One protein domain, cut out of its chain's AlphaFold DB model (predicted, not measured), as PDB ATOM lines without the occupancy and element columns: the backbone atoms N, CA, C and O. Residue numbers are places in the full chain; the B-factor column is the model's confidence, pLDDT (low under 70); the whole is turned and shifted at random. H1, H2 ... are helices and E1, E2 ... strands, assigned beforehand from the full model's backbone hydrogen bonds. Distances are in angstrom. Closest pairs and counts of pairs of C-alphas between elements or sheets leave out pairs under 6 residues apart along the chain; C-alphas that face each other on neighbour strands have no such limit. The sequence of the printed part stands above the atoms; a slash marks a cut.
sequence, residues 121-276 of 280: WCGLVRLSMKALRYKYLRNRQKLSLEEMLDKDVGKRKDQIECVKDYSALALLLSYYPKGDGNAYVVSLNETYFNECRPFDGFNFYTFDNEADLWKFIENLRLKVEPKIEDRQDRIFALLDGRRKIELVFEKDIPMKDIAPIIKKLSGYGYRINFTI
ATOM      1  N   TRP A 121     -18.625  22.413  -0.739       61.34
ATOM      2  CA  TRP A 121     -18.104  21.883  -2.011       61.34
ATOM      3  C   TRP A 121     -17.437  22.954  -2.887       61.34
ATOM      4  O   TRP A 121     -16.307  22.783  -3.343       61.34
ATOM      5  N   CYS A 122     -18.070  24.122  -3.039       70.44
ATOM      6  CA  CYS A 122     -17.466  25.239  -3.768       70.44
ATOM      7  C   CYS A 122     -16.247  25.835  -3.050       70.44
ATOM      8  O   CYS A 122     -15.396  26.439  -3.701       70.44
ATOM      9  N   GLY A 123     -16.129  25.655  -1.729       71.75
ATOM     10  CA  GLY A 123     -14.953  26.068  -0.962       71.75
ATOM     11  C   GLY A 123     -13.649  25.464  -1.490       71.75
ATOM     12  O   GLY A 123     -12.687  26.198  -1.708       71.75
ATOM     13  N   LEU A 124     -13.630  24.158  -1.776       73.44
ATOM     14  CA  LEU A 124     -12.433  23.464  -2.271       73.44
ATOM     15  C   LEU A 124     -12.018  23.938  -3.666       73.44
ATOM     16  O   LEU A 124     -10.839  24.195  -3.903       73.44
ATOM     17  N   VAL A 125     -12.990  24.119  -4.565       75.31
ATOM     18  CA  VAL A 125     -12.746  24.670  -5.907       75.31
ATOM     19  C   VAL A 125     -12.154  26.076  -5.801       75.31
ATOM     20  O   VAL A 125     -11.169  26.398  -6.453       75.31
ATOM     21  N   ARG A 126     -12.700  26.926  -4.926       74.56
ATOM     22  CA  ARG A 126     -12.188  28.290  -4.729       74.56
ATOM     23  C   ARG A 126     -10.762  28.293  -4.183       74.56
ATOM     24  O   ARG A 126      -9.945  29.088  -4.640       74.56
ATOM     25  N   LEU A 127     -10.452  27.410  -3.234       74.75
ATOM     26  CA  LEU A 127      -9.106  27.283  -2.673       74.75
ATOM     27  C   LEU A 127      -8.087  26.849  -3.731       74.75
ATOM     28  O   LEU A 127      -7.027  27.468  -3.833       74.75
ATOM     29  N   SER A 128      -8.414  25.855  -4.561       77.19
ATOM     30  CA  SER A 128      -7.518  25.425  -5.641       77.19
ATOM     31  C   SER A 128      -7.295  26.536  -6.672       77.19
ATOM     32  O   SER A 128      -6.166  26.767  -7.106       77.19
ATOM     33  N   MET A 129      -8.338  27.302  -7.000       79.69
ATOM     34  CA  MET A 129      -8.227  28.454  -7.892       79.69
ATOM     35  C   MET A 129      -7.334  29.562  -7.326       79.69
ATOM     36  O   MET A 129      -6.503  30.097  -8.060       79.69
ATOM     37  N   LYS A 130      -7.449  29.882  -6.030       79.75
ATOM     38  CA  LYS A 130      -6.556  30.841  -5.354       79.75
ATOM     39  C   LYS A 130      -5.099  30.375  -5.371       79.75
ATOM     40  O   LYS A 130      -4.208  31.169  -5.666       79.75
ATOM     41  N   ALA A 131      -4.865  29.087  -5.124       80.00
ATOM     42  CA  ALA A 131      -3.535  28.490  -5.189       80.00
ATOM     43  C   ALA A 131      -2.914  28.613  -6.594       80.00
ATOM     44  O   ALA A 131      -1.780  29.074  -6.735       80.00
ATOM     45  N   LEU A 132      -3.668  28.270  -7.646       83.44
ATOM     46  CA  LEU A 132      -3.217  28.418  -9.035       83.44
ATOM     47  C   LEU A 132      -2.974  29.886  -9.407       83.44
ATOM     48  O   LEU A 132      -1.950  30.202 -10.013       83.44
ATOM     49  N   ARG A 133      -3.884  30.784  -9.009       86.06
ATOM     50  CA  ARG A 133      -3.766  32.232  -9.226       86.06
ATOM     51  C   ARG A 133      -2.439  32.758  -8.697       86.06
ATOM     52  O   ARG A 133      -1.735  33.438  -9.432       86.06
ATOM     53  N   TYR A 134      -2.075  32.410  -7.463       82.62
ATOM     54  CA  TYR A 134      -0.803  32.840  -6.892       82.62
ATOM     55  C   TYR A 134       0.404  32.175  -7.554       82.62
ATOM     56  O   TYR A 134       1.373  32.859  -7.876       82.62
ATOM     57  N   LYS A 135       0.340  30.861  -7.816       84.94
ATOM     58  CA  LYS A 135       1.422  30.118  -8.482       84.94
ATOM     59  C   LYS A 135       1.855  30.777  -9.796       84.94
ATOM     60  O   LYS A 135       3.044  30.808 -10.108       84.94
ATOM     61  N   TYR A 136       0.898  31.286 -10.571       87.81
ATOM     62  CA  TYR A 136       1.168  31.902 -11.872       87.81
ATOM     63  C   TYR A 136       1.310  33.424 -11.839       87.81
ATOM     64  O   TYR A 136       1.779  33.986 -12.829       87.81
ATOM     65  N   LEU A 137       0.991  34.067 -10.711       85.69
ATOM     66  CA  LEU A 137       0.959  35.522 -10.544       85.69
ATOM     67  C   LEU A 137       2.236  36.212 -11.041       85.69
ATOM     68  O   LEU A 137       2.165  37.264 -11.658       85.69
ATOM     69  N   ARG A 138       3.408  35.609 -10.803       83.88
ATOM     70  CA  ARG A 138       4.716  36.219 -11.108       83.88
ATOM     71  C   ARG A 138       5.214  35.979 -12.534       83.88
ATOM     72  O   ARG A 138       6.067  36.715 -13.011       83.88
ATOM     73  N   ASN A 139       4.718  34.936 -13.200       84.44
ATOM     74  CA  ASN A 139       5.414  34.327 -14.341       84.44
ATOM     75  C   ASN A 139       4.589  34.307 -15.630       84.44
ATOM     76  O   ASN A 139       5.019  33.730 -16.630       84.44
ATOM     77  N   ARG A 140       3.374  34.859 -15.611       87.50
ATOM     78  CA  ARG A 140       2.453  34.840 -16.751       87.50
ATOM     79  C   ARG A 140       1.668  36.135 -16.830       87.50
ATOM     80  O   ARG A 140       1.513  36.826 -15.835       87.50
ATOM     81  N   GLN A 141       1.128  36.412 -18.013       90.94
ATOM     82  CA  GLN A 141       0.187  37.513 -18.239       90.94
ATOM     83  C   GLN A 141      -1.275  37.080 -18.086       90.94
ATOM     84  O   GLN A 141      -2.121  37.904 -17.762       90.94
ATOM     85  N   LYS A 142      -1.580  35.793 -18.308       92.12
ATOM     86  CA  LYS A 142      -2.940  35.251 -18.236       92.12
ATOM     87  C   LYS A 142      -2.953  33.817 -17.704       92.12
ATOM     88  O   LYS A 142      -2.009  33.059 -17.934       92.12
ATOM     89  N   LEU A 143      -4.030  33.466 -17.006       90.31
ATOM     90  CA  LEU A 143      -4.412  32.106 -16.624       90.31
ATOM     91  C   LEU A 143      -5.898  31.931 -16.943       90.31
ATOM     92  O   LEU A 143      -6.729  32.583 -16.311       90.31
ATOM     93  N   SER A 144      -6.243  31.109 -17.931       88.44
ATOM     94  CA  SER A 144      -7.647  30.952 -18.332       88.44
ATOM     95  C   SER A 144      -8.404  30.006 -17.399       88.44
ATOM     96  O   SER A 144      -7.825  29.100 -16.799       88.44
ATOM     97  N   LEU A 145      -9.725  30.173 -17.308       84.69
ATOM     98  CA  LEU A 145     -10.581  29.231 -16.588       84.69
ATOM     99  C   LEU A 145     -10.427  27.803 -17.140       84.69
ATOM    100  O   LEU A 145     -10.379  26.852 -16.369       84.69
ATOM    101  N   GLU A 146     -10.282  27.640 -18.455       81.19
ATOM    102  CA  GLU A 146     -10.086  26.325 -19.079       81.19
ATOM    103  C   GLU A 146      -8.801  25.625 -18.622       81.19
ATOM    104  O   GLU A 146      -8.803  24.407 -18.463       81.19
ATOM    105  N   GLU A 147      -7.723  26.382 -18.398       81.88
ATOM    106  CA  GLU A 147      -6.459  25.861 -17.866       81.88
ATOM    107  C   GLU A 147      -6.544  25.528 -16.373       81.88
ATOM    108  O   GLU A 147      -5.824  24.654 -15.890       81.88
ATOM    109  N   MET A 148      -7.387  26.248 -15.628       80.50
ATOM    110  CA  MET A 148      -7.570  26.049 -14.188       80.50
ATOM    111  C   MET A 148      -8.457  24.849 -13.854       80.50
ATOM    112  O   MET A 148      -8.340  24.284 -12.767       80.50
ATOM    113  N   LEU A 149      -9.364  24.489 -14.759       76.81
ATOM    114  CA  LEU A 149     -10.251  23.345 -14.609       76.81
ATOM    115  C   LEU A 149      -9.555  22.068 -15.095       76.81
ATOM    116  O   LEU A 149      -8.820  22.072 -16.081       76.81
ATOM    117  N   ASP A 150      -9.819  20.948 -14.420       67.25
ATOM    118  CA  ASP A 150      -9.288  19.640 -14.817       67.25
ATOM    119  C   ASP A 150      -9.719  19.283 -16.264       67.25
ATOM    120  O   ASP A 150     -10.740  19.759 -16.788       67.25
ATOM    121  N   LYS A 151      -8.942  18.429 -16.941       55.47
ATOM    122  CA  LYS A 151      -9.239  17.965 -18.312       55.47
ATOM    123  C   LYS A 151     -10.513  17.115 -18.387       55.47
ATOM    124  O   LYS A 151     -11.018  16.879 -19.481       55.47
ATOM    125  N   ASP A 152     -11.036  16.677 -17.246       54.12
ATOM    126  CA  ASP A 152     -12.231  15.850 -17.153       54.12
ATOM    127  C   ASP A 152     -13.521  16.682 -17.308       54.12
ATOM    128  O   ASP A 152     -13.907  17.474 -16.443       54.12
ATOM    129  N   VAL A 153     -14.190  16.516 -18.453       51.00
ATOM    130  CA  VAL A 153     -15.299  17.364 -18.928       51.00
ATOM    131  C   VAL A 153     -16.517  17.335 -17.992       51.00
ATOM    132  O   VAL A 153     -17.232  18.332 -17.897       51.00
ATOM    133  N   GLY A 154     -16.735  16.237 -17.256       53.94
ATOM    134  CA  GLY A 154     -17.836  16.111 -16.292       53.94
ATOM    135  C   GLY A 154     -17.664  16.991 -15.049       53.94
ATOM    136  O   GLY A 154     -18.619  17.632 -14.618       53.94
ATOM    137  N   LYS A 155     -16.432  17.115 -14.530       57.78
ATOM    138  CA  LYS A 155     -16.107  17.950 -13.356       57.78
ATOM    139  C   LYS A 155     -16.165  19.452 -13.653       57.78
ATOM    140  O   LYS A 155     -16.278  20.256 -12.731       57.78
ATOM    141  N   ARG A 156     -16.115  19.843 -14.934       64.88
ATOM    142  CA  ARG A 156     -16.122  21.252 -15.351       64.88
ATOM    143  C   ARG A 156     -17.425  21.967 -15.010       64.88
ATOM    144  O   ARG A 156     -17.355  23.110 -14.586       64.88
ATOM    145  N   LYS A 157     -18.601  21.348 -15.183       66.25
ATOM    146  CA  LYS A 157     -19.886  22.057 -14.997       66.25
ATOM    147  C   LYS A 157     -20.078  22.545 -13.560       66.25
ATOM    148  O   LYS A 157     -20.316  23.736 -13.371       66.25
ATOM    149  N   ASP A 158     -19.868  21.667 -12.586       69.31
ATOM    150  CA  ASP A 158     -20.053  21.985 -11.165       69.31
ATOM    151  C   ASP A 158     -18.981  22.969 -10.667       69.31
ATOM    152  O   ASP A 158     -19.266  23.908  -9.925       69.31
ATOM    153  N   GLN A 159     -17.734  22.820 -11.134       71.12
ATOM    154  CA  GLN A 159     -16.655  23.759 -10.813       71.12
ATOM    155  C   GLN A 159     -16.904  25.150 -11.402       71.12
ATOM    156  O   GLN A 159     -16.667  26.148 -10.722       71.12
ATOM    157  N   ILE A 160     -17.401  25.219 -12.641       71.00
ATOM    158  CA  ILE A 160     -17.785  26.464 -13.310       71.00
ATOM    159  C   ILE A 160     -18.921  27.148 -12.539       71.00
ATOM    160  O   ILE A 160     -18.851  28.350 -12.293       71.00
ATOM    161  N   GLU A 161     -19.954  26.408 -12.132       73.69
ATOM    162  CA  GLU A 161     -21.050  26.953 -11.320       73.69
ATOM    163  C   GLU A 161     -20.543  27.550 -10.000       73.69
ATOM    164  O   GLU A 161     -20.917  28.665  -9.642       73.69
ATOM    165  N   CYS A 162     -19.583  26.894  -9.345       73.94
ATOM    166  CA  CYS A 162     -18.986  27.387  -8.104       73.94
ATOM    167  C   CYS A 162     -18.225  28.722  -8.215       73.94
ATOM    168  O   CYS A 162     -17.993  29.366  -7.177       73.94
ATOM    169  N   VAL A 163     -17.802  29.122  -9.423       71.31
ATOM    170  CA  VAL A 163     -16.934  30.297  -9.654       71.31
ATOM    171  C   VAL A 163     -17.576  31.389 -10.511       71.31
ATOM    172  O   VAL A 163     -17.066  32.507 -10.531       71.31
ATOM    173  N   LYS A 164     -18.710  31.101 -11.164       65.19
ATOM    174  CA  LYS A 164     -19.445  32.037 -12.035       65.19
ATOM    175  C   LYS A 164     -19.822  33.355 -11.352       65.19
ATOM    176  O   LYS A 164     -19.699  34.398 -11.985       65.19
ATOM    177  N   ASP A 165     -20.164  33.312 -10.063       59.69
ATOM    178  CA  ASP A 165     -20.611  34.480  -9.283       59.69
ATOM    179  C   ASP A 165     -19.566  34.986  -8.277       59.69
ATOM    180  O   ASP A 165     -19.860  35.772  -7.368       59.69
ATOM    181  N   TYR A 166     -18.323  34.505  -8.370       63.59
ATOM    182  CA  TYR A 166     -17.374  34.670  -7.278       63.59
ATOM    183  C   TYR A 166     -16.612  35.997  -7.342       63.59
ATOM    184  O   TYR A 166     -15.430  36.088  -7.675       63.59
ATOM    185  N   SER A 167     -17.309  37.039  -6.911       62.81
ATOM    186  CA  SER A 167     -16.802  38.403  -6.781       62.81
ATOM    187  C   SER A 167     -15.581  38.547  -5.861       62.81
ATOM    188  O   SER A 167     -14.810  39.493  -5.986       62.81
ATOM    189  N   ALA A 168     -15.349  37.588  -4.962       62.56
ATOM    190  CA  ALA A 168     -14.177  37.572  -4.090       62.56
ATOM    191  C   ALA A 168     -12.867  37.179  -4.806       62.56
ATOM    192  O   ALA A 168     -11.807  37.328  -4.213       62.56
ATOM    193  N   LEU A 169     -12.915  36.737  -6.070       67.88
ATOM    194  CA  LEU A 169     -11.729  36.552  -6.920       67.88
ATOM    195  C   LEU A 169     -11.474  37.752  -7.851       67.88
ATOM    196  O   LEU A 169     -10.554  37.708  -8.664       67.88
ATOM    197  N   ALA A 170     -12.256  38.834  -7.742       79.50
ATOM    198  CA  ALA A 170     -12.220  39.943  -8.695       79.50
ATOM    199  C   ALA A 170     -10.840  40.596  -8.811       79.50
ATOM    200  O   ALA A 170     -10.327  40.771  -9.913       79.50
ATOM    201  N   LEU A 171     -10.229  40.913  -7.671       89.06
ATOM    202  CA  LEU A 171      -8.997  41.684  -7.602       89.06
ATOM    203  C   LEU A 171      -8.108  41.142  -6.483       89.06
ATOM    204  O   LEU A 171      -8.562  40.982  -5.351       89.06
ATOM    205  N   LEU A 172      -6.848  40.874  -6.809       92.00
ATOM    206  CA  LEU A 172      -5.808  40.512  -5.851       92.00
ATOM    207  C   LEU A 172      -4.598  41.402  -6.072       92.00
ATOM    208  O   LEU A 172      -4.220  41.645  -7.217       92.00
ATOM    209  N   LEU A 173      -3.990  41.835  -4.973       93.94
ATOM    210  CA  LEU A 173      -2.717  42.537  -4.949       93.94
ATOM    211  C   LEU A 173      -1.704  41.740  -4.124       93.94
ATOM    212  O   LEU A 173      -2.001  41.239  -3.040       93.94
ATOM    213  N   SER A 174      -0.496  41.655  -4.663       92.75
ATOM    214  CA  SER A 174       0.687  41.102  -4.018       92.75
ATOM    215  C   SER A 174       1.901  41.944  -4.402       92.75
ATOM    216  O   SER A 174       1.834  42.761  -5.326       92.75
ATOM    217  N   TYR A 175       3.025  41.724  -3.736       91.94
ATOM    218  CA  TYR A 175       4.326  42.144  -4.238       91.94
ATOM    219  C   TYR A 175       5.377  41.092  -3.895       91.94
ATOM    220  O   TYR A 175       5.159  40.232  -3.039       91.94
ATOM    221  N   TYR A 176       6.506  41.153  -4.591       87.62
ATOM    222  CA  TYR A 176       7.683  40.352  -4.287       87.62
ATOM    223  C   TYR A 176       8.962  41.170  -4.520       87.62
ATOM    224  O   TYR A 176       8.958  42.063  -5.376       87.62
ATOM    225  N   PRO A 177      10.057  40.867  -3.801       87.12
ATOM    226  CA  PRO A 177      11.343  41.518  -4.028       87.12
ATOM    227  C   PRO A 177      11.846  41.297  -5.461       87.12
ATOM    228  O   PRO A 177      11.836  40.174  -5.972       87.12
ATOM    229  N   LYS A 178      12.308  42.360  -6.121       86.38
ATOM    230  CA  LYS A 178      12.890  42.327  -7.470       86.38
ATOM    231  C   LYS A 178      14.036  43.336  -7.561       86.38
ATOM    232  O   LYS A 178      13.809  44.539  -7.663       86.38
ATOM    233  N   GLY A 179      15.271  42.831  -7.573       84.75
ATOM    234  CA  GLY A 179      16.465  43.682  -7.516       84.75
ATOM    235  C   GLY A 179      16.511  44.465  -6.202       84.75
ATOM    236  O   GLY A 179      16.279  43.885  -5.146       84.75
ATOM    237  N   ASP A 180      16.749  45.775  -6.286       84.56
ATOM    238  CA  ASP A 180      16.813  46.679  -5.125       84.56
ATOM    239  C   ASP A 180      15.435  47.203  -4.670       84.56
ATOM    240  O   ASP A 180      15.350  48.078  -3.807       84.56
ATOM    241  N   GLY A 181      14.344  46.714  -5.265       88.00
ATOM    242  CA  GLY A 181      12.987  47.178  -4.979       88.00
ATOM    243  C   GLY A 181      11.957  46.055  -4.969       88.00
ATOM    244  O   GLY A 181      12.286  44.874  -4.865       88.00
ATOM    245  N   ASN A 182      10.687  46.436  -5.094       90.56
ATOM    246  CA  ASN A 182       9.558  45.513  -5.152       90.56
ATOM    247  C   ASN A 182       8.910  45.541  -6.536       90.56
ATOM    248  O   ASN A 182       8.692  46.605  -7.113       90.56
ATOM    249  N   ALA A 183       8.534  44.365  -7.031       92.75
ATOM    250  CA  ALA A 183       7.582  44.232  -8.121       92.75
ATOM    251  C   ALA A 183       6.187  44.003  -7.542       92.75
ATOM    252  O   ALA A 183       5.954  43.037  -6.813       92.75
ATOM    253  N   TYR A 184       5.249  44.872  -7.895       94.25
ATOM    254  CA  TYR A 184       3.858  44.773  -7.476       94.25
ATOM    255  C   TYR A 184       3.068  44.030  -8.537       94.25
ATOM    256  O   TYR A 184       3.190  44.335  -9.723       94.25
ATOM    257  N   VAL A 185       2.234  43.078  -8.128       94.25
ATOM    258  CA  VAL A 185       1.397  42.328  -9.062       94.25
ATOM    259  C   VAL A 185      -0.064  42.448  -8.710       94.25
ATOM    260  O   VAL A 185      -0.485  42.143  -7.593       94.25
ATOM    261  N   VAL A 186      -0.842  42.820  -9.716       94.50
ATOM    262  CA  VAL A 186      -2.294  42.783  -9.674       94.50
ATOM    263  C   VAL A 186      -2.785  41.609 -10.502       94.50
ATOM    264  O   VAL A 186      -2.429  41.467 -11.669       94.50
ATOM    265  N   SER A 187      -3.642  40.785  -9.911       92.88
ATOM    266  CA  SER A 187      -4.430  39.805 -10.648       92.88
ATOM    267  C   SER A 187      -5.870  40.279 -10.743       92.88
ATOM    268  O   SER A 187      -6.494  40.561  -9.721       92.88
ATOM    269  N   LEU A 188      -6.412  40.312 -11.954       91.75
ATOM    270  CA  LEU A 188      -7.728  40.858 -12.248       91.75
ATOM    271  C   LEU A 188      -8.571  39.839 -13.013       91.75
ATOM    272  O   LEU A 188      -8.147  39.304 -14.038       91.75
ATOM    273  N   ASN A 189      -9.784  39.604 -12.528       88.31
ATOM    274  CA  ASN A 189     -10.855  39.009 -13.318       88.31
ATOM    275  C   ASN A 189     -11.494  40.132 -14.150       88.31
ATOM    276  O   ASN A 189     -12.423  40.802 -13.693       88.31
ATOM    277  N   GLU A 190     -10.937  40.399 -15.333       84.75
ATOM    278  CA  GLU A 190     -11.347  41.541 -16.158       84.75
ATOM    279  C   GLU A 190     -12.798  41.450 -16.630       84.75
ATOM    280  O   GLU A 190     -13.480  42.471 -16.667       84.75
ATOM    281  N   THR A 191     -13.288  40.254 -16.959       80.38
ATOM    282  CA  THR A 191     -14.662  40.045 -17.443       80.38
ATOM    283  C   THR A 191     -15.693  40.377 -16.373       80.38
ATOM    284  O   THR A 191     -16.662  41.091 -16.646       80.38
ATOM    285  N   TYR A 192     -15.453  39.959 -15.130       78.19
ATOM    286  CA  TYR A 192     -16.283  40.373 -14.000       78.19
ATOM    287  C   TYR A 192     -16.148  41.871 -13.711       78.19
ATOM    288  O   TYR A 192     -17.146  42.554 -13.481       78.19
ATOM    289  N   PHE A 193     -14.921  42.400 -13.727       75.06
ATOM    290  CA  PHE A 193     -14.666  43.779 -13.323       75.06
ATOM    291  C   PHE A 193     -15.224  44.806 -14.322       75.06
ATOM    292  O   PHE A 193     -15.852  45.783 -13.909       75.06
ATOM    293  N   ASN A 194     -15.038  44.566 -15.623       73.88
ATOM    294  CA  ASN A 194     -15.418  45.487 -16.695       73.88
ATOM    295  C   ASN A 194     -16.857  45.276 -17.182       73.88
ATOM    296  O   ASN A 194     -17.555  46.248 -17.454       73.88
ATOM    297  N   GLU A 195     -17.296  44.023 -17.317       68.75
ATOM    298  CA  GLU A 195     -18.524  43.688 -18.053       68.75
ATOM    299  C   GLU A 195     -19.577  42.981 -17.185       68.75
ATOM    300  O   GLU A 195     -20.634  42.615 -17.697       68.75
ATOM    301  N   CYS A 196     -19.306  42.771 -15.887       70.75
ATOM    302  CA  CYS A 196     -20.125  41.943 -14.991       70.75
ATOM    303  C   CYS A 196     -20.437  40.558 -15.592       70.75
ATOM    304  O   CYS A 196     -21.513  39.999 -15.373       70.75
ATOM    305  N   ARG A 197     -19.506  40.016 -16.386       72.62
ATOM    306  CA  ARG A 197     -19.654  38.723 -17.058       72.62
ATOM    307  C   ARG A 197     -19.126  37.572 -16.197       72.62
ATOM    308  O   ARG A 197     -18.345  37.811 -15.272       72.62
ATOM    309  N   PRO A 198     -19.543  36.325 -16.498       73.69
ATOM    310  CA  PRO A 198     -19.005  35.139 -15.846       73.69
ATOM    311  C   PRO A 198     -17.479  35.086 -15.913       73.69
ATOM    312  O   PRO A 198     -16.894  35.429 -16.938       73.69
ATOM    313  N   PHE A 199     -16.864  34.603 -14.834       79.69
ATOM    314  CA  PHE A 199     -15.421  34.384 -14.745       79.69
ATOM    315  C   PHE A 199     -14.886  33.560 -15.928       79.69
ATOM    316  O   PHE A 199     -15.403  32.480 -16.210       79.69
ATOM    317  N   ASP A 200     -13.827  34.045 -16.578       81.94
ATOM    318  CA  ASP A 200     -13.136  33.377 -17.693       81.94
ATOM    319  C   ASP A 200     -11.625  33.184 -17.447       81.94
ATOM    320  O   ASP A 200     -10.918  32.605 -18.277       81.94
ATOM    321  N   GLY A 201     -11.129  33.623 -16.290       87.19
ATOM    322  CA  GLY A 201      -9.732  33.515 -15.889       87.19
ATOM    323  C   GLY A 201      -9.193  34.793 -15.251       87.19
ATOM    324  O   GLY A 201      -9.931  35.714 -14.900       87.19
ATOM    325  N   PHE A 202      -7.874  34.838 -15.096       90.56
ATOM    326  CA  PHE A 202      -7.148  35.967 -14.530       90.56
ATOM    327  C   PHE A 202      -6.180  36.564 -15.535       90.56
ATOM    328  O   PHE A 202      -5.402  35.836 -16.150       90.56
ATOM    329  N   ASN A 203      -6.161  37.890 -15.604       93.69
ATOM    330  CA  ASN A 203      -5.065  38.650 -16.189       93.69
ATOM    331  C   ASN A 203      -4.142  39.148 -15.072       93.69
ATOM    332  O   ASN A 203      -4.600  39.483 -13.976       93.69
ATOM    333  N   PHE A 204      -2.842  39.165 -15.341       95.00
ATOM    334  CA  PHE A 204      -1.804  39.543 -14.391       95.00
ATOM    335  C   PHE A 204      -1.032  40.755 -14.911       95.00
ATOM    336  O   PHE A 204      -0.541  40.756 -16.041       95.00
ATOM    337  N   TYR A 205      -0.899  41.769 -14.063       95.12
ATOM    338  CA  TYR A 205      -0.222  43.028 -14.363       95.12
ATOM    339  C   TYR A 205       0.893  43.221 -13.351       95.12
ATOM    340  O   TYR A 205       0.632  43.200 -12.151       95.12
ATOM    341  N   THR A 206       2.121  43.398 -13.833       95.12
ATOM    342  CA  THR A 206       3.293  43.651 -12.984       95.12
ATOM    343  C   THR A 206       3.727  45.101 -13.135       95.12
ATOM    344  O   THR A 206       3.805  45.607 -14.253       95.12
ATOM    345  N   PHE A 207       4.024  45.748 -12.013       95.06
ATOM    346  CA  PHE A 207       4.472  47.134 -11.932       95.06
ATOM    347  C   PHE A 207       5.789  47.187 -11.161       95.06
ATOM    348  O   PHE A 207       5.888  46.636 -10.065       95.06
ATOM    349  N   ASP A 208       6.786  47.869 -11.718       93.50
ATOM    350  CA  ASP A 208       8.109  48.017 -11.094       93.50
ATOM    351  C   ASP A 208       8.177  49.212 -10.121       93.50
ATOM    352  O   ASP A 208       9.209  49.463  -9.504       93.50
ATOM    353  N   ASN A 209       7.094  49.984  -9.995       92.25
ATOM    354  CA  ASN A 209       7.007  51.104  -9.065       92.25
ATOM    355  C   ASN A 209       5.574  51.318  -8.562       92.25
ATOM    356  O   ASN A 209       4.588  50.959  -9.212       92.25
ATOM    357  N   GLU A 210       5.471  51.966  -7.405       93.25
ATOM    358  CA  GLU A 210       4.190  52.273  -6.781       93.25
ATOM    359  C   GLU A 210       3.336  53.256  -7.583       93.25
ATOM    360  O   GLU A 210       2.115  53.122  -7.603       93.25
ATOM    361  N   ALA A 211       3.932  54.257  -8.233       94.94
ATOM    362  CA  ALA A 211       3.170  55.295  -8.924       94.94
ATOM    363  C   ALA A 211       2.271  54.697 -10.018       94.94
ATOM    364  O   ALA A 211       1.077  55.007 -10.077       94.94
ATOM    365  N   ASP A 212       2.816  53.781 -10.816       96.44
ATOM    366  CA  ASP A 212       2.076  53.090 -11.868       96.44
ATOM    367  C   ASP A 212       1.042  52.111 -11.303       96.44
ATOM    368  O   ASP A 212      -0.094  52.080 -11.788       96.44
ATOM    369  N   LEU A 213       1.386  51.375 -10.237       95.88
ATOM    370  CA  LEU A 213       0.433  50.517  -9.524       95.88
ATOM    371  C   LEU A 213      -0.784  51.324  -9.066       95.88
ATOM    372  O   LEU A 213      -1.930  50.944  -9.310       95.88
ATOM    373  N   TRP A 214      -0.547  52.436  -8.373       96.12
ATOM    374  CA  TRP A 214      -1.618  53.222  -7.777       96.12
ATOM    375  C   TRP A 214      -2.480  53.892  -8.837       96.12
ATOM    376  O   TRP A 214      -3.703  53.867  -8.715       96.12
ATOM    377  N   LYS A 215      -1.868  54.383  -9.920       95.75
ATOM    378  CA  LYS A 215      -2.598  54.868 -11.094       95.75
ATOM    379  C   LYS A 215      -3.489  53.776 -11.688       95.75
ATOM    380  O   LYS A 215      -4.634  54.044 -12.043       95.75
ATOM    381  N   PHE A 216      -2.998  52.543 -11.788       94.62
ATOM    382  CA  PHE A 216      -3.787  51.417 -12.284       94.62
ATOM    383  C   PHE A 216      -4.976  51.089 -11.367       94.62
ATOM    384  O   PHE A 216      -6.109  51.015 -11.844       94.62
ATOM    385  N   ILE A 217      -4.745  50.956 -10.059       93.56
ATOM    386  CA  ILE A 217      -5.795  50.667  -9.069       93.56
ATOM    387  C   ILE A 217      -6.848  51.784  -9.024       93.56
ATOM    388  O   ILE A 217      -8.046  51.504  -8.995       93.56
ATOM    389  N   GLU A 218      -6.436  53.050  -9.071       90.94
ATOM    390  CA  GLU A 218      -7.362  54.183  -9.104       90.94
ATOM    391  C   GLU A 218      -8.207  54.197 -10.385       90.94
ATOM    392  O   GLU A 218      -9.423  54.383 -10.321       90.94
ATOM    393  N   ASN A 219      -7.602  53.911 -11.542       90.38
ATOM    394  CA  ASN A 219      -8.336  53.781 -12.801       90.38
ATOM    395  C   ASN A 219      -9.376  52.654 -12.748       90.38
ATOM    396  O   ASN A 219     -10.478  52.812 -13.273       90.38
ATOM    397  N   LEU A 220      -9.047  51.519 -12.119       88.19
ATOM    398  CA  LEU A 220     -10.009  50.441 -11.889       88.19
ATOM    399  C   LEU A 220     -11.166  50.914 -11.001       88.19
ATOM    400  O   LEU A 220     -12.328  50.716 -11.354       88.19
ATOM    401  N   ARG A 221     -10.869  51.589  -9.884       85.25
ATOM    402  CA  ARG A 221     -11.885  52.143  -8.979       85.25
ATOM    403  C   ARG A 221     -12.863  53.063  -9.713       85.25
ATOM    404  O   ARG A 221     -14.072  52.900  -9.567       85.25
ATOM    405  N   LEU A 222     -12.348  54.000 -10.510       83.62
ATOM    406  CA  LEU A 222     -13.147  54.998 -11.231       83.62
ATOM    407  C   LEU A 222     -14.099  54.376 -12.263       83.62
ATOM    408  O   LEU A 222     -15.195  54.889 -12.467       83.62
ATOM    409  N   LYS A 223     -13.726  53.251 -12.885       77.94
ATOM    410  CA  LYS A 223     -14.594  52.526 -13.837       77.94
ATOM    411  C   LYS A 223     -15.811  51.876 -13.181       77.94
ATOM    412  O   LYS A 223     -16.787  51.575 -13.862       77.94
ATOM    413  N   VAL A 224     -15.731  51.621 -11.879       70.31
ATOM    414  CA  VAL A 224     -16.732  50.874 -11.107       70.31
ATOM    415  C   VAL A 224     -17.535  51.787 -10.183       70.31
ATOM    416  O   VAL A 224     -18.503  51.352  -9.564       70.31
ATOM    417  N   GLU A 225     -17.161  53.062 -10.074       66.06
ATOM    418  CA  GLU A 225     -17.867  54.027  -9.243       66.06
ATOM    419  C   GLU A 225     -19.311  54.189  -9.755       66.06
ATOM    420  O   GLU A 225     -19.516  54.695 -10.861       66.06
ATOM    421  N   PRO A 226     -20.328  53.721  -9.002       60.72
ATOM    422  CA  PRO A 226     -21.700  53.887  -9.436       60.72
ATOM    423  C   PRO A 226     -22.022  55.379  -9.446       60.72
ATOM    424  O   PRO A 226     -21.581  56.125  -8.567       60.72
ATOM    425  N   LYS A 227     -22.848  55.814 -10.398       56.72
ATOM    426  CA  LYS A 227     -23.587  57.067 -10.239       56.72
ATOM    427  C   LYS A 227     -24.608  56.817  -9.133       56.72
ATOM    428  O   LYS A 227     -25.664  56.261  -9.386       56.72
ATOM    429  N   ILE A 228     -24.215  57.079  -7.890       57.50
ATOM    430  CA  ILE A 228     -25.060  56.850  -6.718       57.50
ATOM    431  C   ILE A 228     -26.102  57.967  -6.693       57.50
ATOM    432  O   ILE A 228     -25.790  59.078  -6.259       57.50
ATOM    433  N   GLU A 229     -27.313  57.681  -7.157       58.12
ATOM    434  CA  GLU A 229     -28.408  58.653  -7.166       58.12
ATOM    435  C   GLU A 229     -29.292  58.501  -5.918       58.12
ATOM    436  O   GLU A 229     -29.785  59.506  -5.401       58.12
ATOM    437  N   ASP A 230     -29.396  57.296  -5.333       65.00
ATOM    438  CA  ASP A 230     -30.221  57.061  -4.142       65.00
ATOM    439  C   ASP A 230     -29.604  56.161  -3.039       65.00
ATOM    440  O   ASP A 230     -28.420  55.810  -3.023       65.00
ATOM    441  N   ARG A 231     -30.413  55.846  -2.012       58.56
ATOM    442  CA  ARG A 231     -30.030  55.022  -0.851       58.56
ATOM    443  C   ARG A 231     -29.916  53.529  -1.188       58.56
ATOM    444  O   ARG A 231     -29.127  52.840  -0.542       58.56
ATOM    445  N   GLN A 232     -30.691  53.027  -2.144       60.81
ATOM    446  CA  GLN A 232     -30.643  51.639  -2.603       60.81
ATOM    447  C   GLN A 232     -29.358  51.386  -3.397       60.81
ATOM    448  O   GLN A 232     -28.673  50.399  -3.128       60.81
ATOM    449  N   ASP A 233     -28.950  52.333  -4.242       58.03
ATOM    450  CA  ASP A 233     -27.673  52.293  -4.965       58.03
ATOM    451  C   ASP A 233     -26.477  52.196  -4.015       58.03
ATOM    452  O   ASP A 233     -25.520  51.459  -4.264       58.03
ATOM    453  N   ARG A 234     -26.543  52.882  -2.865       59.47
ATOM    454  CA  ARG A 234     -25.517  52.774  -1.810       59.47
ATOM    455  C   ARG A 234     -25.450  51.371  -1.215       59.47
ATOM    456  O   ARG A 234     -24.354  50.885  -0.947       59.47
ATOM    457  N   ILE A 235     -26.592  50.715  -1.010       59.41
ATOM    458  CA  ILE A 235     -26.647  49.346  -0.477       59.41
ATOM    459  C   ILE A 235     -26.092  48.355  -1.506       59.41
ATOM    460  O   ILE A 235     -25.272  47.509  -1.153       59.41
ATOM    461  N   PHE A 236     -26.450  48.490  -2.784       58.28
ATOM    462  CA  PHE A 236     -25.891  47.649  -3.846       58.28
ATOM    463  C   PHE A 236     -24.384  47.871  -4.038       58.28
ATOM    464  O   PHE A 236     -23.635  46.901  -4.156       58.28
ATOM    465  N   ALA A 237     -23.901  49.113  -3.947       59.81
ATOM    466  CA  ALA A 237     -22.469  49.420  -3.974       59.81
ATOM    467  C   ALA A 237     -21.699  48.787  -2.796       59.81
ATOM    468  O   ALA A 237     -20.544  48.387  -2.951       59.81
ATOM    469  N   LEU A 238     -22.333  48.643  -1.626       58.91
ATOM    470  CA  LEU A 238     -21.766  47.916  -0.482       58.91
ATOM    471  C   LEU A 238     -21.714  46.401  -0.713       58.91
ATOM    472  O   LEU A 238     -20.921  45.713  -0.071       58.91
ATOM    473  N   LEU A 239     -22.513  45.852  -1.623       61.81
ATOM    474  CA  LEU A 239     -22.490  44.431  -1.975       61.81
ATOM    475  C   LEU A 239     -21.569  44.132  -3.164       61.81
ATOM    476  O   LEU A 239     -21.118  42.996  -3.297       61.81
ATOM    477  N   ASP A 240     -21.189  45.149  -3.941       68.38
ATOM    478  CA  ASP A 240     -20.322  45.005  -5.110       68.38
ATOM    479  C   ASP A 240     -18.925  44.484  -4.728       68.38
ATOM    480  O   ASP A 240     -18.143  45.130  -4.012       68.38
ATOM    481  N   GLY A 241     -18.598  43.276  -5.191       69.12
ATOM    482  CA  GLY A 241     -17.303  42.665  -4.920       69.12
ATOM    483  C   GLY A 241     -16.158  43.272  -5.728       69.12
ATOM    484  O   GLY A 241     -15.009  43.039  -5.381       69.12
ATOM    485  N   ARG A 242     -16.428  44.148  -6.701       75.31
ATOM    486  CA  ARG A 242     -15.395  44.971  -7.352       75.31
ATOM    487  C   ARG A 242     -14.803  46.038  -6.419       75.31
ATOM    488  O   ARG A 242     -13.730  46.564  -6.693       75.31
ATOM    489  N   ARG A 243     -15.453  46.312  -5.278       79.69
ATOM    490  CA  ARG A 243     -14.885  47.082  -4.153       79.69
ATOM    491  C   ARG A 243     -14.164  46.205  -3.127       79.69
ATOM    492  O   ARG A 243     -13.838  46.692  -2.049       79.69
ATOM    493  N   LYS A 244     -13.953  44.916  -3.403       83.44
ATOM    494  CA  LYS A 244     -13.149  44.022  -2.562       83.44
ATOM    495  C   LYS A 244     -11.791  43.804  -3.216       83.44
ATOM    496  O   LYS A 244     -11.714  43.593  -4.422       83.44
ATOM    497  N   ILE A 245     -10.740  43.833  -2.408       88.56
ATOM    498  CA  ILE A 245      -9.383  43.490  -2.821       88.56
ATOM    499  C   ILE A 245      -8.824  42.429  -1.885       88.56
ATOM    500  O   ILE A 245      -8.910  42.548  -0.664       88.56
ATOM    501  N   GLU A 246      -8.284  41.371  -2.471       89.25
ATOM    502  CA  GLU A 246      -7.571  40.329  -1.747       89.25
ATOM    503  C   GLU A 246      -6.085  40.683  -1.667       89.25
ATOM    504  O   GLU A 246      -5.456  40.978  -2.682       89.25
ATOM    505  N   LEU A 247      -5.525  40.666  -0.464       91.44
ATOM    506  CA  LEU A 247      -4.101  40.833  -0.217       91.44
ATOM    507  C   LEU A 247      -3.474  39.475   0.076       91.44
ATOM    508  O   LEU A 247      -3.971  38.726   0.923       91.44
ATOM    509  N   VAL A 248      -2.390  39.169  -0.635       89.38
ATOM    510  CA  VAL A 248      -1.612  37.938  -0.458       89.38
ATOM    511  C   VAL A 248      -0.133  38.286  -0.527       89.38
ATOM    512  O   VAL A 248       0.332  38.812  -1.537       89.38
ATOM    513  N   PHE A 249       0.611  37.968   0.526       90.25
ATOM    514  CA  PHE A 249       2.042  38.244   0.649       90.25
ATOM    515  C   PHE A 249       2.789  36.985   1.106       90.25
ATOM    516  O   PHE A 249       2.173  36.027   1.584       90.25
ATOM    517  N   GLU A 250       4.111  36.973   0.931       88.44
ATOM    518  CA  GLU A 250       4.976  35.956   1.535       88.44
ATOM    519  C   GLU A 250       4.874  36.016   3.069       88.44
ATOM    520  O   GLU A 250       4.582  37.064   3.647       88.44
ATOM    521  N   LYS A 251       5.020  34.858   3.731       90.38
ATOM    522  CA  LYS A 251       4.688  34.702   5.160       90.38
ATOM    523  C   LYS A 251       5.578  35.565   6.063       90.38
ATOM    524  O   LYS A 251       5.144  35.963   7.134       90.38
ATOM    525  N   ASP A 252       6.801  35.819   5.633       91.50
ATOM    526  CA  ASP A 252       7.878  36.508   6.338       91.50
ATOM    527  C   ASP A 252       7.867  38.031   6.161       91.50
ATOM    528  O   ASP A 252       8.565  38.732   6.892       91.50
ATOM    529  N   ILE A 253       7.046  38.562   5.251       92.56
ATOM    530  CA  ILE A 253       6.914  40.008   5.057       92.56
ATOM    531  C   ILE A 253       6.366  40.656   6.339       92.56
ATOM    532  O   ILE A 253       5.305  40.241   6.813       92.56
ATOM    533  N   PRO A 254       7.021  41.685   6.902       94.62
ATOM    534  CA  PRO A 254       6.555  42.330   8.120       94.62
ATOM    535  C   PRO A 254       5.344  43.234   7.854       94.62
ATOM    536  O   PRO A 254       5.214  43.875   6.806       94.62
ATOM    537  N   MET A 255       4.458  43.346   8.844       93.88
ATOM    538  CA  MET A 255       3.222  44.121   8.719       93.88
ATOM    539  C   MET A 255       3.451  45.617   8.454       93.88
ATOM    540  O   MET A 255       2.598  46.246   7.828       93.88
ATOM    541  N   LYS A 256       4.592  46.194   8.848       93.25
ATOM    542  CA  LYS A 256       4.973  47.589   8.560       93.25
ATOM    543  C   LYS A 256       5.112  47.879   7.067       93.25
ATOM    544  O   LYS A 256       4.815  48.993   6.648       93.25
ATOM    545  N   ASP A 257       5.481  46.879   6.267       91.81
ATOM    546  CA  ASP A 257       5.609  47.025   4.814       91.81
ATOM    547  C   ASP A 257       4.239  46.874   4.123       91.81
ATOM    548  O   ASP A 257       4.013  47.374   3.022       91.81
ATOM    549  N   ILE A 258       3.282  46.218   4.789       92.00
ATOM    550  CA  ILE A 258       1.914  45.996   4.297       92.00
ATOM    551  C   ILE A 258       0.964  47.124   4.739       92.00
ATOM    552  O   ILE A 258       0.045  47.496   4.001       92.00
ATOM    553  N   ALA A 259       1.164  47.704   5.922       91.62
ATOM    554  CA  ALA A 259       0.286  48.724   6.496       91.62
ATOM    555  C   ALA A 259       0.063  49.952   5.581       91.62
ATOM    556  O   ALA A 259      -1.092  50.372   5.443       91.62
ATOM    557  N   PRO A 260       1.081  50.509   4.888       91.38
ATOM    558  CA  PRO A 260       0.881  51.600   3.934       91.38
ATOM    559  C   PRO A 260      -0.040  51.218   2.766       91.38
ATOM    560  O   PRO A 260      -0.880  52.023   2.356       91.38
ATOM    561  N   ILE A 261       0.062  49.978   2.272       92.88
ATOM    562  CA  ILE A 261      -0.789  49.436   1.202       92.88
ATOM    563  C   ILE A 261      -2.241  49.367   1.680       92.88
ATOM    564  O   ILE A 261      -3.136  49.866   0.995       92.88
ATOM    565  N   ILE A 262      -2.476  48.811   2.877       91.94
ATOM    566  CA  ILE A 262      -3.810  48.743   3.497       91.94
ATOM    567  C   ILE A 262      -4.394  50.151   3.626       91.94
ATOM    568  O   ILE A 262      -5.498  50.408   3.145       91.94
ATOM    569  N   LYS A 263      -3.631  51.087   4.202       91.12
ATOM    570  CA  LYS A 263      -4.066  52.472   4.414       91.12
ATOM    571  C   LYS A 263      -4.474  53.151   3.110       91.12
ATOM    572  O   LYS A 263      -5.522  53.794   3.057       91.12
ATOM    573  N   LYS A 264      -3.686  52.984   2.048       92.44
ATOM    574  CA  LYS A 264      -3.971  53.586   0.743       92.44
ATOM    575  C   LYS A 264      -5.200  52.974   0.071       92.44
ATOM    576  O   LYS A 264      -6.062  53.710  -0.404       92.44
ATOM    577  N   LEU A 265      -5.337  51.648   0.101       91.69
ATOM    578  CA  LEU A 265      -6.511  50.947  -0.429       91.69
ATOM    579  C   LEU A 265      -7.794  51.305   0.328       91.69
ATOM    580  O   LEU A 265      -8.826  51.555  -0.294       91.69
ATOM    581  N   SER A 266      -7.734  51.383   1.660       87.94
ATOM    582  CA  SER A 266      -8.852  51.860   2.477       87.94
ATOM    583  C   SER A 266      -9.193  53.321   2.179       87.94
ATOM    584  O   SER A 266     -10.372  53.653   2.094       87.94
ATOM    585  N   GLY A 267      -8.193  54.178   1.933       87.81
ATOM    586  CA  GLY A 267      -8.399  55.557   1.473       87.81
ATOM    587  C   GLY A 267      -9.115  55.649   0.119       87.81
ATOM    588  O   GLY A 267      -9.916  56.552  -0.098       87.81
ATOM    589  N   TYR A 268      -8.902  54.669  -0.761       87.25
ATOM    590  CA  TYR A 268      -9.660  54.485  -2.003       87.25
ATOM    591  C   TYR A 268     -11.043  53.836  -1.806       87.25
ATOM    592  O   TYR A 268     -11.786  53.667  -2.772       87.25
ATOM    593  N   GLY A 269     -11.424  53.475  -0.580       83.81
ATOM    594  CA  GLY A 269     -12.716  52.863  -0.269       83.81
ATOM    595  C   GLY A 269     -12.808  51.370  -0.598       83.81
ATOM    596  O   GLY A 269     -13.919  50.832  -0.668       83.81
ATOM    597  N   TYR A 270     -11.677  50.686  -0.804       85.94
ATOM    598  CA  TYR A 270     -11.656  49.231  -0.951       85.94
ATOM    599  C   TYR A 270     -11.865  48.527   0.391       85.94
ATOM    600  O   TYR A 270     -11.336  48.925   1.430       85.94
ATOM    601  N   ARG A 271     -12.591  47.411   0.341       84.31
ATOM    602  CA  ARG A 271     -12.695  46.427   1.417       84.31
ATOM    603  C   ARG A 271     -11.600  45.391   1.244       84.31
ATOM    604  O   ARG A 271     -11.507  44.759   0.194       84.31
ATOM    605  N   ILE A 272     -10.795  45.218   2.275       86.88
ATOM    606  CA  ILE A 272      -9.608  44.375   2.222       86.88
ATOM    607  C   ILE A 272      -9.943  43.002   2.789       86.88
ATOM    608  O   ILE A 272     -10.516  42.910   3.870       86.88
ATOM    609  N   ASN A 273      -9.561  41.956   2.067       85.75
ATOM    610  CA  ASN A 273      -9.535  40.585   2.553       85.75
ATOM    611  C   ASN A 273      -8.091  40.097   2.582       85.75
ATOM    612  O   ASN A 273      -7.344  40.334   1.638       85.75
ATOM    613  N   PHE A 274      -7.723  39.362   3.624       87.31
ATOM    614  CA  PHE A 274      -6.411  38.732   3.724       87.31
ATOM    615  C   PHE A 274      -6.493  37.262   3.328       87.31
ATOM    616  O   PHE A 274      -7.501  36.587   3.559       87.31
ATOM    617  N   THR A 275      -5.430  36.749   2.726       82.38
ATOM    618  CA  THR A 275      -5.285  35.324   2.419       82.38
ATOM    619  C   THR A 275      -3.822  34.916   2.525       82.38
ATOM    620  O   THR A 275      -2.934  35.603   2.021       82.38
ATOM    621  N   ILE A 276      -3.579  33.784   3.178       74.31
ATOM    622  CA  ILE A 276      -2.323  33.047   3.076       74.31
ATOM    623  C   ILE A 276      -2.559  31.865   2.148       74.31
ATOM    624  O   ILE A 276      -3.669  31.335   2.054       74.31
TER     625      ILE A 276
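AT A GLANCE: This is residues 121 to 276 of the 280 residues of an uncharacterized protein of Fibrobacter sp. UWB11 (UniProt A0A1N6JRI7). A strongly twisted wall of six strands runs through the domain, with H5 and H7 near each other over one face and H1 over the other. H3 extends this body at one end, where its residues 159 to 163 touch residues 122 to 126 of H1, while H6 lies off the sheet at a far corner, touching no helix; the outline is flat. The printed part has 156 residues with seven named helices and six named strands, in the order H1 E1 H2 H3 E2 E3 H4 E4 H5 H6 E5 H7 E6, of the class mixed, helices and strands. The sheet's order is E1 E4 E3 E2 E5 E6, mixed: antiparallel as far as E2, then parallel. The whole is compact, with a radius of gyration of the C-alphas of 16.1 A and spans of 47 by 45 by 23 A.

HOW THE PARTS SIT: H1, residues 121 to 137, touches H3, residues 153 to 164, about perpendicular at 85 degrees; their closest C-alphas are those of Cys 122 and Cys 162, 5.1 A. H1 is on the sheet with residues 129 to 137. E1, residues 142 to 144, is an edge strand and the antiparallel neighbour of E4, residues 201 to 207, with N 143 and O 202 2.9 A apart. H2, residues 145 to 148, only grazes the sheet. E2, residues 171 to 178, and E3, residues 181 to 188, form an antiparallel hairpin at 157 degrees, with N 174 and O 185 3.0 A apart. E3 and E4 are antiparallel at 156 degrees, with N 186 and O 205 2.9 A apart. H4, residues 190 to 195, only grazes the sheet and only just touches H5, residues 210 to 224, with 3 pairs of C-alphas within 8 A. H5 lies over E3 at a height over the sheet of 10.5 A and runs along it, at 8 degrees on the local plane. H6, residues 231 to 239, is not on the sheet. E5, residues 244 to 247, is parallel to E2 at 26 degrees, with N 173 and O 246 2.9 A apart; E4, H5 H6, E5 make a split strand-helix-strand unit, two strands running the same way with E3 and E2 between them, its crossover right-handed. H7, residues 255 to 267, on the same face as H5, and E6, residues 271 to 274, complete a right-handed strand-helix-strand unit in which E5 and E6 are parallel neighbours, with N 247 and O 273 2.8 A apart. With H1 on the opposite face, the sheet and its helices make three layers. Every O i to N i+4 pair is within hydrogen-bond range in H4 and H6, against 12 of 13 in H1, 6 of 8 in H3, 10 of 11 in H5 and 7 of 9 in H7; H2 is too short for such a pair.

IN THESE COORDINATES: H1 begins at C-alpha 121, (-18.104, 21.883, -2.011), and is 24.9 A long. E1 measures 6.4 A, H2 5.0 A, H3 16.7 A, E2 21.9 A, E3 22.8 A, H4 7.7 A, E4 20.1 A and H5 21.4 A. H6 measures 13.0 A, E5 9.9 A and H7 17.8 A. E6 is 10.2 A long and ends at C-alpha 274, (-6.411, 38.732, 3.724).

THE WHOLE: The C-alphas farthest apart, those of Gly 179 and Asp 230, are 48.7 A apart. The printed part has no cut, and no link is long. The mean pLDDT of the printed part is 80.7; residues under 70 are 121, 150 to 158, 164 to 169, 195 and 225 to 241.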